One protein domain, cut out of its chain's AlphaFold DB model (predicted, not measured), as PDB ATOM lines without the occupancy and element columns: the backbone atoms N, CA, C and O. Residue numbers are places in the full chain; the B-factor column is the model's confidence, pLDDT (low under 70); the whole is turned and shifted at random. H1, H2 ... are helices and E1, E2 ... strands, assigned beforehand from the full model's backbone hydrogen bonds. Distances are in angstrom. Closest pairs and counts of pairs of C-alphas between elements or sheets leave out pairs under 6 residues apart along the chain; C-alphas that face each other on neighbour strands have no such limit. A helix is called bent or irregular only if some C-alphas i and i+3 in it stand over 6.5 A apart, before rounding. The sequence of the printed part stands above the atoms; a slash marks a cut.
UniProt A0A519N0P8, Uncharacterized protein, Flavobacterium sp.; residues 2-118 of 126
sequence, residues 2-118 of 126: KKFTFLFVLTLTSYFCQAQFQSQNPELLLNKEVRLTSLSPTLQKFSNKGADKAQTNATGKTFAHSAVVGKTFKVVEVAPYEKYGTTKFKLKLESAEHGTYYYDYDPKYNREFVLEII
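AT A GLANCE: This is residues 2 to 118 of the 126 residues of an uncharacterized protein of Flavobacterium sp. (UniProt A0A519N0P8). A long helix, H1, sticks out with its residues 2 to 17 like a handle from a small body built on one strongly twisted, curled sheet of six strands. The other end of H1 meets this body beside the short helix H4, while the short helix H2 is on the sheet but beside its strands, over none of them, and H3 is off the sheet. The printed part has 117 residues, with four named helices and six named strands in the order H1 H2 E1 H3 E2 E3 E4 E5 H4 E6; the sheet runs E2 E5 E4 E3 E1 E6, antiparallel throughout, and the class is mixed, helices and strands. The whole is only just compact, close to loose, with a radius of gyration of the C-alphas of 15.7 A, and its outline is elongated, spanning 58 by 33 by 26 A.

IN THESE COORDINATES: H1 covers residues 2 to 24, from C-alpha 2 at (1.307, 24.163, -47.556) to C-alpha 24 at (29.823, 43.102, -41.103), 34.8 A. H2 is residues 26 to 29, E1 residues 33 to 36, H3 residues 41 to 46 and E2 residues 55 to 57. E3, the longest strand by residues, covers 72 to 83 over 28.2 A and bends by 71 degrees at residue 76. E4, residues 86 to 95, measures 29.2 A, and E5, residues 99 to 105, measures 19.3 A. H4, residues 107 to 112, is irregular: C-alphas 108 and 111 are 8.7 A apart. E6, residues 115 to 118, ends at C-alpha 118, (18.428, 45.641, -27.317).

HOW THE PARTS SIT: In the sheet, E3, E4 and E5 form a meander, each strand the antiparallel neighbour of the one before, with hairpins E3 and E4, and E4 and E5. With E2 they form a Greek key, in which E2 is the antiparallel neighbour of E5. N 81 and O 88 are 2.8 A apart between E3 and E4, N 103 and O 91 2.8 A between E5 and E4, and N 102 and O 56 2.8 A between E2 and E5. The pairing of E3 is staggered: residues 72 to 74 pair with E1, where N 34 and O 73 are 2.7 A apart, and residues 74 to 83 pair with E4. E6 is an edge strand beside E1, antiparallel at 137 degrees, with N 35 and O 116 2.7 A apart. E2 is the other edge strand. H2 is on the sheet at a height of 6.3 A, over none of its strands; its closest C-alpha pair with E3 is Glu 27 and Val 78, 6.0 A. H1 only grazes the sheet with residues 18 to 23, and H4 only grazes it with residues 107 to 112. H1 touches H4 with residues 20 to 24 alone, at a steep tilt of 58 degrees, opposite ways; the closest C-alphas are those of Ser 23 and Asn 110, 5.5 A. H3 is not on the sheet; it is close to H4 but not clearly touching, with the C-alphas of Leu 43 and Glu 112 closest at 7.4 A. O i to N i+4 pairs are within hydrogen-bond range in 11 of 19 cases in H1, 1 of 2 in H3 and 0 of 2 in H4, where 2 of 3 O i to N i+3 pairs are; H2 is too short for an i+4 pair.

THE WHOLE: The C-alphas farthest apart are those of Lys 2 and Thr 59, 57.7 A. Without residues 2 to 17, the body of 101 residues spans 32 by 28 by 26 A. The printed part has no cut. The link from E2 to E3 is long, residues 58 to 71; in it residues 62 to 63 pair antiparallel with residues 55 to 56 of E2. Mean pLDDT of the printed part is 74.8; 45 residues are under 70, namely 2 to 8, 10 to 20, 22 to 23 and 40 to 64.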
ATOM      1  N   LYS A   2       0.013  23.769 -46.935       51.53
ATOM      2  CA  LYS A   2       1.307  24.163 -47.556       51.53
ATOM      3  C   LYS A   2       1.673  25.664 -47.471       51.53
ATOM      4  O   LYS A   2       2.849  26.002 -47.466       51.53
ATOM      5  N   LYS A   3       0.681  26.561 -47.375       58.16
ATOM      6  CA  LYS A   3       0.898  28.022 -47.290       58.16
ATOM      7  C   LYS A   3       1.477  28.474 -45.938       58.16
ATOM      8  O   LYS A   3       2.225  29.441 -45.899       58.16
ATOM      9  N   PHE A   4       1.183  27.751 -44.854       63.06
ATOM     10  CA  PHE A   4       1.703  28.072 -43.517       63.06
ATOM     11  C   PHE A   4       3.171  27.662 -43.350       63.06
ATOM     12  O   PHE A   4       3.931  28.362 -42.691       63.06
ATOM     13  N   THR A   5       3.597  26.580 -44.006       66.56
ATOM     14  CA  THR A   5       4.996  26.127 -43.975       66.56
ATOM     15  C   THR A   5       5.937  27.139 -44.633       66.56
ATOM     16  O   THR A   5       7.037  27.361 -44.144       66.56
ATOM     17  N   PHE A   6       5.493  27.804 -45.703       68.75
ATOM     18  CA  PHE A   6       6.303  28.802 -46.407       68.75
ATOM     19  C   PHE A   6       6.505  30.079 -45.579       68.75
ATOM     20  O   PHE A   6       7.604  30.625 -45.544       68.75
ATOM     21  N   LEU A   7       5.465  30.516 -44.858       66.25
ATOM     22  CA  LEU A   7       5.542  31.682 -43.976       66.25
ATOM     23  C   LEU A   7       6.509  31.438 -42.806       66.25
ATOM     24  O   LEU A   7       7.285  32.322 -42.467       66.25
ATOM     25  N   PHE A   8       6.508  30.225 -42.244       69.06
ATOM     26  CA  PHE A   8       7.412  29.844 -41.155       69.06
ATOM     27  C   PHE A   8       8.882  29.783 -41.600       69.06
ATOM     28  O   PHE A   8       9.777  30.193 -40.871       69.06
ATOM     29  N   VAL A   9       9.147  29.316 -42.824       73.12
ATOM     30  CA  VAL A   9      10.511  29.317 -43.381       73.12
ATOM     31  C   VAL A   9      10.994  30.744 -43.657       73.12
ATOM     32  O   VAL A   9      12.152  31.049 -43.385       73.12
ATOM     33  N   LEU A  10      10.118  31.634 -44.134       67.50
ATOM     34  CA  LEU A  10      10.467  33.027 -44.425       67.50
ATOM     35  C   LEU A  10      10.750  33.848 -43.156       67.50
ATOM     36  O   LEU A  10      11.616  34.719 -43.166       67.50
ATOM     37  N   THR A  11      10.045  33.573 -42.054       64.06
ATOM     38  CA  THR A  11      10.325  34.239 -40.776       64.06
ATOM     39  C   THR A  11      11.600  33.718 -40.129       64.06
ATOM     40  O   THR A  11      12.314  34.504 -39.524       64.06
ATOM     41  N   LEU A  12      11.951  32.435 -40.276       61.53
ATOM     42  CA  LEU A  12      13.224  31.934 -39.747       61.53
ATOM     43  C   LEU A  12      14.434  32.532 -40.479       61.53
ATOM     44  O   LEU A  12      15.434  32.844 -39.835       61.53
ATOM     45  N   THR A  13      14.369  32.718 -41.800       61.69
ATOM     46  CA  THR A  13      15.513  33.239 -42.570       61.69
ATOM     47  C   THR A  13      15.816  34.711 -42.288       61.69
ATOM     48  O   THR A  13      16.980  35.109 -42.369       61.69
ATOM     49  N   SER A  14      14.823  35.520 -41.906       60.03
ATOM     50  CA  SER A  14      15.050  36.929 -41.569       60.03
ATOM     51  C   SER A  14      15.833  37.113 -40.261       60.03
ATOM     52  O   SER A  14      16.691  37.992 -40.203       60.03
ATOM     53  N   TYR A  15      15.630  36.253 -39.253       56.97
ATOM     54  CA  TYR A  15      16.380  36.319 -37.987       56.97
ATOM     55  C   TYR A  15      17.874  36.023 -38.164       56.97
ATOM     56  O   TYR A  15      18.714  36.726 -37.602       56.97
ATOM     57  N   PHE A  16      18.231  35.027 -38.979       55.31
ATOM     58  CA  PHE A  16      19.642  34.695 -39.221       55.31
ATOM     59  C   PHE A  16      20.386  35.792 -39.996       55.31
ATOM     60  O   PHE A  16      21.577  36.005 -39.767       55.31
ATOM     61  N   CYS A  17      19.690  36.519 -40.876       56.19
ATOM     62  CA  CYS A  17      20.295  37.575 -41.685       56.19
ATOM     63  C   CYS A  17      20.725  38.787 -40.834       56.19
ATOM     64  O   CYS A  17      21.794  39.356 -41.058       56.19
ATOM     65  N   GLN A  18      19.949  39.145 -39.801       57.41
ATOM     66  CA  GLN A  18      20.257  40.303 -38.952       57.41
ATOM     67  C   GLN A  18      21.546  40.126 -38.136       57.41
ATOM     68  O   GLN A  18      22.338  41.063 -38.031       57.41
ATOM     69  N   ALA A  19      21.803  38.920 -37.618       58.56
ATOM     70  CA  ALA A  19      23.002  38.639 -36.826       58.56
ATOM     71  C   ALA A  19      24.294  38.737 -37.660       58.56
ATOM     72  O   ALA A  19      25.301  39.280 -37.205       58.56
ATOM     73  N   GLN A  20      24.270  38.259 -38.910       62.19
ATOM     74  CA  GLN A  20      25.428  38.372 -39.803       62.19
ATOM     75  C   GLN A  20      25.647  39.810 -40.283       62.19
ATOM     76  O   GLN A  20      26.793  40.236 -40.433       62.19
ATOM     77  N   PHE A  21      24.573  40.575 -40.472       70.81
ATOM     78  CA  PHE A  21      24.645  41.945 -40.969       70.81
ATOM     79  C   PHE A  21      25.334  42.904 -39.990       70.81
ATOM     80  O   PHE A  21      26.205  43.671 -40.399       70.81
ATOM     81  N   GLN A  22      25.014  42.814 -38.694       68.94
ATOM     82  CA  GLN A  22      25.629  43.646 -37.648       68.94
ATOM     83  C   GLN A  22      27.132  43.388 -37.513       68.94
ATOM     84  O   GLN A  22      27.918  44.315 -37.349       68.94
ATOM     85  N   SER A  23      27.536  42.123 -37.650       69.75
ATOM     86  CA  SER A  23      28.942  41.726 -37.614       69.75
ATOM     87  C   SER A  23      29.749  42.336 -38.772       69.75
ATOM     88  O   SER A  23      30.911  42.680 -38.618       69.75
ATOM     89  N   GLN A  24      29.136  42.532 -39.941       78.81
ATOM     90  CA  GLN A  24      29.823  43.102 -41.103       78.81
ATOM     91  C   GLN A  24      29.789  44.629 -41.147       78.81
ATOM     92  O   GLN A  24      30.636  45.220 -41.809       78.81
ATOM     93  N   ASN A  25      28.856  45.257 -40.427       81.88
ATOM     94  CA  ASN A  25      28.670  46.707 -40.412       81.88
ATOM     95  C   ASN A  25      28.607  47.218 -38.958       81.88
ATOM     96  O   ASN A  25      27.530  47.586 -38.476       81.88
ATOM     97  N   PRO A  26      29.737  47.234 -38.220       82.81
ATOM     98  CA  PRO A  26      29.752  47.618 -36.809       82.81
ATOM     99  C   PRO A  26      29.323  49.069 -36.575       82.81
ATOM    100  O   PRO A  26      28.847  49.388 -35.487       82.81
ATOM    101  N   GLU A  27      29.435  49.946 -37.583       84.50
ATOM    102  CA  GLU A  27      28.920  51.319 -37.518       84.50
ATOM    103  C   GLU A  27      27.420  51.398 -37.206       84.50
ATOM    104  O   GLU A  27      26.973  52.366 -36.592       84.50
ATOM    105  N   LEU A  28      26.640  50.370 -37.554       84.88
ATOM    106  CA  LEU A  28      25.201  50.327 -37.283       84.88
ATOM    107  C   LEU A  28      24.879  50.160 -35.800       84.88
ATOM    108  O   LEU A  28      23.744  50.391 -35.384       84.88
ATOM    109  N   LEU A  29      25.869  49.756 -35.002       85.94
ATOM    110  CA  LEU A  29      25.728  49.680 -33.558       85.94
ATOM    111  C   LEU A  29      25.860  51.050 -32.894       85.94
ATOM    112  O   LEU A  29      25.494  51.174 -31.731       85.94
ATOM    113  N   LEU A  30      26.367  52.077 -33.585       88.44
ATOM    114  CA  LEU A  30      26.588  53.390 -32.987       88.44
ATOM    115  C   LEU A  30      25.286  53.955 -32.401       88.44
ATOM    116  O   LEU A  30      24.245  53.984 -33.054       88.44
ATOM    117  N   ASN A  31      25.359  54.429 -31.156       88.00
ATOM    118  CA  ASN A  31      24.236  54.910 -30.348       88.00
ATOM    119  C   ASN A  31      23.159  53.867 -30.019       88.00
ATOM    120  O   ASN A  31      22.143  54.239 -29.429       88.00
ATOM    121  N   LYS A  32      23.361  52.588 -30.348       88.44
ATOM    122  CA  LYS A  32      22.445  51.506 -29.981       88.44
ATOM    123  C   LYS A  32      22.799  50.926 -28.620       88.44
ATOM    124  O   LYS A  32      23.958  50.931 -28.198       88.44
ATOM    125  N   GLU A  33      21.780  50.418 -27.940       89.12
ATOM    126  CA  GLU A  33      21.961  49.581 -26.763       89.12
ATOM    127  C   GLU A  33      22.231  48.147 -27.209       89.12
ATOM    128  O   GLU A  33      21.579  47.627 -28.112       89.12
ATOM    129  N   VAL A  34      23.226  47.516 -26.600       88.00
ATOM    130  CA  VAL A  34      23.666  46.164 -26.910       88.00
ATOM    131  C   VAL A  34      23.812  45.346 -25.635       88.00
ATOM    132  O   VAL A  34      24.327  45.820 -24.621       88.00
ATOM    133  N   ARG A  35      23.388  44.088 -25.702       87.62
ATOM    134  CA  ARG A  35      23.640  43.048 -24.712       87.62
ATOM    135  C   ARG A  35      24.833  42.222 -25.134       87.62
ATOM    136  O   ARG A  35      24.922  41.797 -26.287       87.62
ATOM    137  N   LEU A  36      25.702  41.908 -24.186       84.56
ATOM    138  CA  LEU A  36      26.736  40.904 -24.419       84.56
ATOM    139  C   LEU A  36      26.142  39.518 -24.227       84.56
ATOM    140  O   LEU A  36      25.657  39.179 -23.146       84.56
ATOM    141  N   THR A  37      26.229  38.694 -25.257       81.62
ATOM    142  CA  THR A  37      25.828  37.292 -25.194       81.62
ATOM    143  C   THR A  37      27.032  36.394 -24.916       81.62
ATOM    144  O   THR A  37      28.201  36.794 -24.998       81.62
ATOM    145  N   SER A  38      26.765  35.161 -24.496       77.38
ATOM    146  CA  SER A  38      27.814  34.159 -24.351       77.38
ATOM    147  C   SER A  38      28.162  33.560 -25.714       77.38
ATOM    148  O   SER A  38      27.293  33.278 -26.539       77.38
ATOM    149  N   LEU A  39      29.454  33.313 -25.940       72.31
ATOM    150  CA  LEU A  39      29.892  32.446 -27.033       72.31
ATOM    151  C   LEU A  39      29.304  31.047 -26.827       72.31
ATOM    152  O   LEU A  39      29.272  30.545 -25.699       72.31
ATOM    153  N   SER A  40      28.904  30.379 -27.908       67.69
ATOM    154  CA  SER A  40      28.468  28.984 -27.807       67.69
ATOM    155  C   SER A  40      29.616  28.094 -27.294       67.69
ATOM    156  O   SER A  40      30.779  28.360 -27.612       67.69
ATOM    157  N   PRO A  41      29.339  27.011 -26.545       66.25
ATOM    158  CA  PRO A  41      30.381  26.145 -25.976       66.25
ATOM    159  C   PRO A  41      31.335  25.569 -27.030       66.25
ATOM    160  O   PRO A  41      32.512  25.335 -26.766       66.25
ATOM    161  N   THR A  42      30.831  25.353 -28.244       66.44
ATOM    162  CA  THR A  42      31.625  24.902 -29.388       66.44
ATOM    163  C   THR A  42      32.564  26.010 -29.861       66.44
ATOM    164  O   THR A  42      33.756  25.772 -30.000       66.44
ATOM    165  N   LEU A  43      32.069  27.240 -30.041       65.06
ATOM    166  CA  LEU A  43      32.892  28.374 -30.477       65.06
ATOM    167  C   LEU A  43      33.890  28.825 -29.409       65.06
ATOM    168  O   LEU A  43      34.988  29.242 -29.755       65.06
ATOM    169  N   GLN A  44      33.575  28.654 -28.125       65.12
ATOM    170  CA  GLN A  44      34.528  28.860 -27.031       65.12
ATOM    171  C   GLN A  44      35.783  27.983 -27.178       65.12
ATOM    172  O   GLN A  44      36.886  28.450 -26.905       65.12
ATOM    173  N   LYS A  45      35.629  26.736 -27.653       62.25
ATOM    174  CA  LYS A  45      36.749  25.806 -27.897       62.25
ATOM    175  C   LYS A  45      37.569  26.158 -29.140       62.25
ATOM    176  O   LYS A  45      38.748  25.828 -29.188       62.25
ATOM    177  N   PHE A  46      36.948  26.792 -30.134       59.00
ATOM    178  CA  PHE A  46      37.574  27.124 -31.421       59.00
ATOM    179  C   PHE A  46      37.958  28.599 -31.564       59.00
ATOM    180  O   PHE A  46      38.549  28.974 -32.576       59.00
ATOM    181  N   SER A  47      37.646  29.438 -30.577       58.38
ATOM    182  CA  SER A  47      38.078  30.827 -30.593       58.38
ATOM    183  C   SER A  47      39.596  30.870 -30.465       58.38
ATOM    184  O   SER A  47      40.170  30.464 -29.451       58.38
ATOM    185  N   ASN A  48      40.253  31.422 -31.488       53.19
ATOM    186  CA  ASN A  48      41.715  31.569 -31.560       53.19
ATOM    187  C   ASN A  48      42.289  32.462 -30.446       53.19
ATOM    188  O   ASN A  48      43.504  32.605 -30.299       53.19
ATOM    189  N   LYS A  49      41.417  33.096 -29.660       53.03
ATOM    190  CA  LYS A  49      41.767  33.985 -28.563       53.03
ATOM    191  C   LYS A  49      41.473  33.383 -27.182       53.03
ATOM    192  O   LYS A  49      41.931  33.972 -26.212       53.03
ATOM    193  N   GLY A  50      40.885  32.191 -27.079       47.62
ATOM    194  CA  GLY A  50      40.439  31.603 -25.814       47.62
ATOM    195  C   GLY A  50      39.103  32.206 -25.384       47.62
ATOM    196  O   GLY A  50      38.903  33.411 -25.512       47.62
ATOM    197  N   ALA A  51      38.204  31.357 -24.881       44.44
ATOM    198  CA  ALA A  51      36.796  31.615 -24.545       44.44
ATOM    199  C   ALA A  51      36.490  32.852 -23.670       44.44
ATOM    200  O   ALA A  51      35.324  33.165 -23.451       44.44
ATOM    201  N   ASP A  52      37.518  33.535 -23.166       49.66
ATOM    202  CA  ASP A  52      37.430  34.467 -22.046       49.66
ATOM    203  C   ASP A  52      38.131  35.816 -22.280       49.66
ATOM    204  O   ASP A  52      38.351  36.576 -21.334       49.66
ATOM    205  N   LYS A  53      38.529  36.153 -23.517       54.78
ATOM    206  CA  LYS A  53      39.322  37.375 -23.722       54.78
ATOM    207  C   LYS A  53      38.515  38.670 -23.618       54.78
ATOM    208  O   LYS A  53      37.924  39.149 -24.577       54.78
ATOM    209  N   ALA A  54      38.697  39.285 -22.452       52.44
ATOM    210  CA  ALA A  54      39.364  40.573 -22.304       52.44
ATOM    211  C   ALA A  54      38.684  41.750 -22.987       52.44
ATOM    212  O   ALA A  54      39.258  42.416 -23.849       52.44
ATOM    213  N   GLN A  55      37.493  42.075 -22.497       60.09
ATOM    214  CA  GLN A  55      37.076  43.464 -22.568       60.09
ATOM    215  C   GLN A  55      38.011  44.271 -21.682       60.09
ATOM    216  O   GLN A  55      38.272  43.914 -20.530       60.09
ATOM    217  N   THR A  56      38.579  45.314 -22.267       62.91
ATOM    218  CA  THR A  56      39.456  46.214 -21.530       62.91
ATOM    219  C   THR A  56      38.583  47.338 -21.008       62.91
ATOM    220  O   THR A  56      37.851  47.934 -21.794       62.91
ATOM    221  N   ASN A  57      38.599  47.633 -19.712       62.06
ATOM    222  CA  ASN A  57      37.917  48.844 -19.249       62.06
ATOM    223  C   ASN A  57      38.711  50.101 -19.643       62.06
ATOM    224  O   ASN A  57      39.851  50.019 -20.104       62.06
ATOM    225  N   ALA A  58      38.142  51.277 -19.374       60.62
ATOM    226  CA  ALA A  58      38.830  52.563 -19.527       60.62
ATOM    227  C   ALA A  58      40.226  52.634 -18.876       60.62
ATOM    228  O   ALA A  58      41.079  53.379 -19.345       60.62
ATOM    229  N   THR A  59      40.490  51.837 -17.835       58.78
ATOM    230  CA  THR A  59      41.780  51.811 -17.123       58.78
ATOM    231  C   THR A  59      42.806  50.827 -17.698       58.78
ATOM    232  O   THR A  59      43.853  50.624 -17.093       58.78
ATOM    233  N   GLY A  60      42.529  50.174 -18.832       62.59
ATOM    234  CA  GLY A  60      43.461  49.207 -19.427       62.59
ATOM    235  C   GLY A  60      43.430  47.816 -18.778       62.59
ATOM    236  O   GLY A  60      44.199  46.938 -19.163       62.59
ATOM    237  N   LYS A  61      42.547  47.590 -17.796       64.69
ATOM    238  CA  LYS A  61      42.422  46.307 -17.101       64.69
ATOM    239  C   LYS A  61      41.590  45.347 -17.943       64.69
ATOM    240  O   LYS A  61      40.511  45.691 -18.415       64.69
ATOM    241  N   THR A  62      42.107  44.139 -18.106       65.81
ATOM    242  CA  THR A  62      41.435  43.018 -18.763       65.81
ATOM    243  C   THR A  62      40.475  42.340 -17.789       65.81
ATOM    244  O   THR A  62      40.876  42.000 -16.675       65.81
ATOM    245  N   PHE A  63      39.233  42.100 -18.212       64.62
ATOM    246  CA  PHE A  63      38.251  41.316 -17.451       64.62
ATOM    247  C   PHE A  63      37.798  40.092 -18.239       64.62
ATOM    248  O   PHE A  63      37.795  40.102 -19.471       64.62
ATOM    249  N   ALA A  64      37.403  39.050 -17.509       68.94
ATOM    250  CA  ALA A  64      36.799  37.861 -18.090       68.94
ATOM    251  C   ALA A  64      35.475  38.226 -18.774       68.94
ATOM    252  O   ALA A  64      34.684  39.001 -18.225       68.94
ATOM    253  N   HIS A  65      35.221  37.655 -19.953       71.25
ATOM    254  CA  HIS A  65      33.979  37.886 -20.703       71.25
ATOM    255  C   HIS A  65      32.759  37.508 -19.857       71.25
ATOM    256  O   HIS A  65      31.772  38.236 -19.809       71.25
ATOM    257  N   SER A  66      32.876  36.428 -19.082       72.50
ATOM    258  CA  SER A  66      31.864  35.969 -18.122       72.50
ATOM    259  C   SER A  66      31.388  37.039 -17.127       72.50
ATOM    260  O   SER A  66      30.232  37.005 -16.717       72.50
ATOM    261  N   ALA A  67      32.224  38.021 -16.776       73.00
ATOM    262  CA  ALA A  67      31.860  39.091 -15.845       73.00
ATOM    263  C   ALA A  67      30.918  40.142 -16.456       73.00
ATOM    264  O   ALA A  67      30.356  40.969 -15.727       73.00
ATOM    265  N   VAL A  68      30.781  40.152 -17.784       76.12
ATOM    266  CA  VAL A  68      29.999  41.141 -18.534       76.12
ATOM    267  C   VAL A  68      28.902  40.533 -19.411       76.12
ATOM    268  O   VAL A  68      28.054  41.268 -19.908       76.12
ATOM    269  N   VAL A  69      28.848  39.202 -19.538       82.69
ATOM    270  CA  VAL A  69      27.731  38.496 -20.188       82.69
ATOM    271  C   VAL A  69      26.399  38.864 -19.528       82.69
ATOM    272  O   VAL A  69      26.283  38.912 -18.304       82.69
ATOM    273  N   GLY A  70      25.384  39.109 -20.354       81.62
ATOM    274  CA  GLY A  70      24.027  39.458 -19.941       81.62
ATOM    275  C   GLY A  70      23.833  40.930 -19.584       81.62
ATOM    276  O   GLY A  70      22.691  41.355 -19.430       81.62
ATOM    277  N   LYS A  71      24.912  41.717 -19.490       86.00
ATOM    278  CA  LYS A  71      24.842  43.151 -19.200       86.00
ATOM    279  C   LYS A  71      24.567  43.959 -20.463       86.00
ATOM    280  O   LYS A  71      24.977  43.574 -21.562       86.00
ATOM    281  N   THR A  72      23.903  45.093 -20.264       88.19
ATOM    282  CA  THR A  72      23.547  46.047 -21.315       88.19
ATOM    283  C   THR A  72      24.500  47.233 -21.309       88.19
ATOM    284  O   THR A  72      24.856  47.762 -20.253       88.19
ATOM    285  N   PHE A  73      24.882  47.668 -22.503       89.94
ATOM    286  CA  PHE A  73      25.731  48.826 -22.731       89.94
ATOM    287  C   PHE A  73      25.213  49.628 -23.912       89.94
ATOM    288  O   PHE A  73      24.643  49.069 -24.839       89.94
ATOM    289  N   LYS A  74      25.486  50.925 -23.931       91.06
ATOM    290  CA  LYS A  74      25.331  51.756 -25.118       91.06
ATOM    291  C   LYS A  74      26.646  51.801 -25.882       91.06
ATOM    292  O   LYS A  74      27.695  52.051 -25.288       91.06
ATOM    293  N   VAL A  75      26.608  51.594 -27.193       90.25
ATOM    294  CA  VAL A  75      27.788  51.807 -28.039       90.25
ATOM    295  C   VAL A  75      27.920  53.298 -28.316       90.25
ATOM    296  O   VAL A  75      27.052  53.899 -28.948       90.25
ATOM    297  N   VAL A  76      29.002  53.903 -27.843       91.88
ATOM    298  CA  VAL A  76      29.246  55.348 -27.986       91.88
ATOM    299  C   VAL A  76      30.283  55.671 -29.056       91.88
ATOM    300  O   VAL A  76      30.329  56.794 -29.543       91.88
ATOM    301  N   GLU A  77      31.105  54.696 -29.445       90.69
ATOM    302  CA  GLU A  77      32.136  54.876 -30.465       90.69
ATOM    303  C   GLU A  77      32.396  53.567 -31.209       90.69
ATOM    304  O   GLU A  77      32.410  52.492 -30.603       90.69
ATOM    305  N   VAL A  78      32.642  53.676 -32.513       90.38
ATOM    306  CA  VAL A  78      33.064  52.583 -33.390       90.38
ATOM    307  C   VAL A  78      34.261  53.089 -34.191       90.38
ATOM    308  O   VAL A  78      34.103  53.942 -35.060       90.38
ATOM    309  N   ALA A  79      35.458  52.589 -33.889       89.81
ATOM    310  CA  ALA A  79      36.693  53.026 -34.533       89.81
ATOM    311  C   ALA A  79      37.334  51.872 -35.325       89.81
ATOM    312  O   ALA A  79      37.768  50.887 -34.709       89.81
ATOM    313  N   PRO A  80      37.415  51.953 -36.667       91.38
ATOM    314  CA  PRO A  80      38.178  50.995 -37.451       91.38
ATOM    315  C   PRO A  80      39.683  51.199 -37.237       91.38
ATOM    316  O   PRO A  80      40.161  52.317 -37.051       91.38
ATOM    317  N   TYR A  81      40.449  50.114 -37.275       88.88
ATOM    318  CA  TYR A  81      41.904  50.142 -37.218       88.88
ATOM    319  C   TYR A  81      42.502  48.998 -38.041       88.88
ATOM    320  O   TYR A  81      41.970  47.891 -38.082       88.88
ATOM    321  N   GLU A  82      43.639  49.251 -38.681       89.44
ATOM    322  CA  GLU A  82      44.335  48.248 -39.486       89.44
ATOM    323  C   GLU A  82      45.296  47.424 -38.632       89.44
ATOM    324  O   GLU A  82      46.128  47.962 -37.895       89.44
ATOM    325  N   LYS A  83      45.215  46.096 -38.742       82.69
ATOM    326  CA  LYS A  83      46.168  45.196 -38.089       82.69
ATOM    327  C   LYS A  83      46.400  43.947 -38.923       82.69
ATOM    328  O   LYS A  83      45.488  43.154 -39.134       82.69
ATOM    329  N   TYR A  84      47.654  43.747 -39.333       85.06
ATOM    330  CA  TYR A  84      48.084  42.633 -40.189       85.06
ATOM    331  C   TYR A  84      47.329  42.563 -41.531       85.06
ATOM    332  O   TYR A  84      46.971  41.480 -41.984       85.06
ATOM    333  N   GLY A  85      47.062  43.722 -42.152       83.62
ATOM    334  CA  GLY A  85      46.339  43.808 -43.430       83.62
ATOM    335  C   GLY A  85      44.860  43.422 -43.333       83.62
ATOM    336  O   GLY A  85      44.268  42.996 -44.317       83.62
ATOM    337  N   THR A  86      44.285  43.480 -42.131       82.75
ATOM    338  CA  THR A  86      42.860  43.267 -41.880       82.75
ATOM    339  C   THR A  86      42.322  44.455 -41.095       82.75
ATOM    340  O   THR A  86      42.857  44.781 -40.027       82.75
ATOM    341  N   THR A  87      41.237  45.048 -41.591       87.12
ATOM    342  CA  THR A  87      40.468  46.061 -40.873       87.12
ATOM    343  C   THR A  87      39.741  45.409 -39.705       87.12
ATOM    344  O   THR A  87      38.951  44.481 -39.875       87.12
ATOM    345  N   LYS A  88      40.019  45.895 -38.502       87.75
ATOM    346  CA  LYS A  88      39.377  45.495 -37.249       87.75
ATOM    347  C   LYS A  88      38.652  46.692 -36.661       87.75
ATOM    348  O   LYS A  88      38.888  47.823 -37.071       87.75
ATOM    349  N   PHE A  89      37.793  46.455 -35.685       87.25
ATOM    350  CA  PHE A  89      36.986  47.495 -35.069       87.25
ATOM    351  C   PHE A  89      37.171  47.486 -33.562       87.25
ATOM    352  O   PHE A  89      37.177  46.435 -32.928       87.25
ATOM    353  N   LYS A  90      37.301  48.672 -32.979       88.94
ATOM    354  CA  LYS A  90      37.241  48.865 -31.535       88.94
ATOM    355  C   LYS A  90      35.961  49.615 -31.206       88.94
ATOM    356  O   LYS A  90      35.763  50.735 -31.670       88.94
ATOM    357  N   LEU A  91      35.100  48.985 -30.421       88.75
ATOM    358  CA  LEU A  91      33.839  49.555 -29.977       88.75
ATOM    359  C   LEU A  91      33.993  50.034 -28.540       88.75
ATOM    360  O   LEU A  91      34.453  49.278 -27.684       88.75
ATOM    361  N   LYS A  92      33.600  51.278 -28.274       90.56
ATOM    362  CA  LYS A  92      33.501  51.813 -26.917       90.56
ATOM    363  C   LYS A  92      32.071  51.616 -26.425       90.56
ATOM    364  O   LYS A  92      31.124  52.136 -27.012       90.56
ATOM    365  N   LEU A  93      31.936  50.838 -25.362       89.31
ATOM    366  CA  LEU A  93      30.687  50.479 -24.706       89.31
ATOM    367  C   LEU A  93      30.601  51.235 -23.380       89.31
ATOM    368  O   LEU A  93      31.549  51.207 -22.601       89.31
ATOM    369  N   GLU A  94      29.484  51.892 -23.100       89.75
ATOM    370  CA  GLU A  94      29.266  52.618 -21.848       89.75
ATOM    371  C   GLU A  94      27.994  52.142 -21.149       89.75
ATOM    372  O   GLU A  94      26.960  51.917 -21.771       89.75
ATOM    373  N   SER A  95      28.078  51.990 -19.831       85.88
ATOM    374  CA  SER A  95      26.942  51.720 -18.955       85.88
ATOM    375  C   SER A  95      27.064  52.588 -17.708       85.88
ATOM    376  O   SER A  95      28.149  52.702 -17.137       85.88
ATOM    377  N   ALA A  96      25.950  53.171 -17.263       82.62
ATOM    378  CA  ALA A  96      25.913  53.953 -16.028       82.62
ATOM    379  C   ALA A  96      26.267  53.101 -14.794       82.62
ATOM    380  O   ALA A  96      26.868  53.601 -13.849       82.62
ATOM    381  N   GLU A  97      25.939  51.806 -14.822       81.12
ATOM    382  CA  GLU A  97      26.135  50.885 -13.696       81.12
ATOM    383  C   GLU A  97      27.494  50.180 -13.718       81.12
ATOM    384  O   GLU A  97      27.990  49.725 -12.686       81.12
ATOM    385  N   HIS A  98      28.090  50.029 -14.901       76.94
ATOM    386  CA  HIS A  98      29.266  49.172 -15.091       76.94
ATOM    387  C   HIS A  98      30.485  49.916 -15.650       76.94
ATOM    388  O   HIS A  98      31.588  49.373 -15.646       76.94
ATOM    389  N   GLY A  99      30.318  51.168 -16.078       83.75
ATOM    390  CA  GLY A  99      31.383  52.001 -16.622       83.75
ATOM    391  C   GLY A  99      31.652  51.751 -18.106       83.75
ATOM    392  O   GLY A  99      30.789  51.284 -18.853       83.75
ATOM    393  N   THR A 100      32.861  52.110 -18.537       85.94
ATOM    394  CA  THR A 100      33.283  52.064 -19.941       85.94
ATOM    395  C   THR A 100      34.128  50.829 -20.240       85.94
ATOM    396  O   THR A 100      35.128  50.570 -19.561       85.94
ATOM    397  N   TYR A 101      33.779  50.136 -21.319       83.62
ATOM    398  CA  TYR A 101      34.462  48.960 -21.842       83.62
ATOM    399  C   TYR A 101      34.846  49.150 -23.305       83.62
ATOM    400  O   TYR A 101      34.170  49.838 -24.064       83.62
ATOM    401  N   TYR A 102      35.926  48.496 -23.709       85.25
ATOM    402  CA  TYR A 102      36.359  48.409 -25.093       85.25
ATOM    403  C   TYR A 102      36.216  46.975 -25.586       85.25
ATOM    404  O   TYR A 102      36.800  46.048 -25.015       85.25
ATOM    405  N   TYR A 103      35.457  46.818 -26.666       83.12
ATOM    406  CA  TYR A 103      35.243  45.560 -27.364       83.12
ATOM    407  C   TYR A 103      36.036  45.561 -28.673       83.12
ATOM    408  O   TYR A 103      35.803  46.388 -29.552       83.12
ATOM    409  N   ASP A 104      37.018  44.666 -28.772       83.50
ATOM    410  CA  ASP A 104      37.849  44.487 -29.964       83.50
ATOM    411  C   ASP A 104      37.245  43.400 -30.854       83.50
ATOM    412  O   ASP A 104      37.118  42.244 -30.441       83.50
ATOM    413  N   TYR A 105      36.895  43.777 -32.075       81.25
ATOM    414  CA  TYR A 105      36.176  42.950 -33.021       81.25
ATOM    415  C   TYR A 105      36.930  42.811 -34.344       81.25
ATOM    416  O   TYR A 105      37.478  43.768 -34.890       81.25
ATOM    417  N   ASP A 106      36.929  41.595 -34.883       83.19
ATOM    418  CA  ASP A 106      37.526  41.269 -36.171       83.19
ATOM    419  C   ASP A 106      36.437  40.685 -37.094       83.19
ATOM    420  O   ASP A 106      35.962  39.572 -36.831       83.19
ATOM    421  N   PRO A 107      36.048  41.395 -38.173       80.56
ATOM    422  CA  PRO A 107      35.020  40.959 -39.125       80.56
ATOM    423  C   PRO A 107      35.260  39.573 -39.722       80.56
ATOM    424  O   PRO A 107      34.313  38.858 -40.059       80.56
ATOM    425  N   LYS A 108      36.529  39.147 -39.814       80.38
ATOM    426  CA  LYS A 108      36.904  37.813 -40.295       80.38
ATOM    427  C   LYS A 108      36.323  36.698 -39.422       80.38
ATOM    428  O   LYS A 108      36.061  35.601 -39.914       80.38
ATOM    429  N   TYR A 109      36.108  36.978 -38.138       76.94
ATOM    430  CA  TYR A 109      35.569  36.053 -37.150       76.94
ATOM    431  C   TYR A 109      34.152  36.466 -36.739       76.94
ATOM    432  O   TYR A 109      33.841  36.573 -35.558       76.94
ATOM    433  N   ASN A 110      33.257  36.668 -37.711       73.62
ATOM    434  CA  ASN A 110      31.859  37.038 -37.458       73.62
ATOM    435  C   ASN A 110      31.106  36.125 -36.476       73.62
ATOM    436  O   ASN A 110      30.221  36.586 -35.770       73.62
ATOM    437  N   ARG A 111      31.485  34.850 -36.377       71.19
ATOM    438  CA  ARG A 111      30.909  33.898 -35.414       71.19
ATOM    439  C   ARG A 111      31.277  34.219 -33.963       71.19
ATOM    440  O   ARG A 111      30.625  33.718 -33.059       71.19
ATOM    441  N   GLU A 112      32.323  35.014 -33.747       73.69
ATOM    442  CA  GLU A 112      32.751  35.492 -32.428       73.69
ATOM    443  C   GLU A 112      32.083  36.825 -32.040       73.69
ATOM    444  O   GLU A 112      32.305  37.332 -30.940       73.69
ATOM    445  N   PHE A 113      31.248  37.387 -32.922       78.19
ATOM    446  CA  PHE A 113      30.451  38.571 -32.627       78.19
ATOM    447  C   PHE A 113      29.342  38.214 -31.632       78.19
ATOM    448  O   PHE A 113      28.451  37.422 -31.933       78.19
ATOM    449  N   VAL A 114      29.417  38.791 -30.433       81.31
ATOM    450  CA  VAL A 114      28.528  38.479 -29.299       81.31
ATOM    451  C   VAL A 114      27.810  39.713 -28.758       81.31
ATOM    452  O   VAL A 114      27.496  39.795 -27.572       81.31
ATOM    453  N   LEU A 115      27.568  40.693 -29.626       84.19
ATOM    454  CA  LEU A 115      26.730  41.845 -29.317       84.19
ATOM    455  C   LEU A 115      25.352  41.631 -29.938       84.19
ATOM    456  O   LEU A 115      25.235  41.348 -31.126       84.19
ATOM    457  N   GLU A 116      24.320  41.758 -29.121       83.94
ATOM    458  CA  GLU A 116      22.921  41.689 -29.530       83.94
ATOM    459  C   GLU A 116      22.283  43.050 -29.271       83.94
ATOM    460  O   GLU A 116      22.326  43.530 -28.145       83.94
ATOM    461  N   ILE A 117      21.699  43.691 -30.281       84.31
ATOM    462  CA  ILE A 117      21.010  44.975 -30.086       84.31
ATOM    463  C   ILE A 117      19.769  44.764 -29.205       84.31
ATOM    464  O   ILE A 117      18.950  43.888 -29.486       84.31
ATOM    465  N   ILE A 118      19.628  45.573 -28.154       80.56
ATOM    466  CA  ILE A 118      18.428  45.641 -27.317       80.56
ATOM    467  C   ILE A 118      17.627  46.866 -27.753       80.56
ATOM    468  O   ILE A 118      18.133  47.985 -27.725       80.56
TER     469      ILE A 118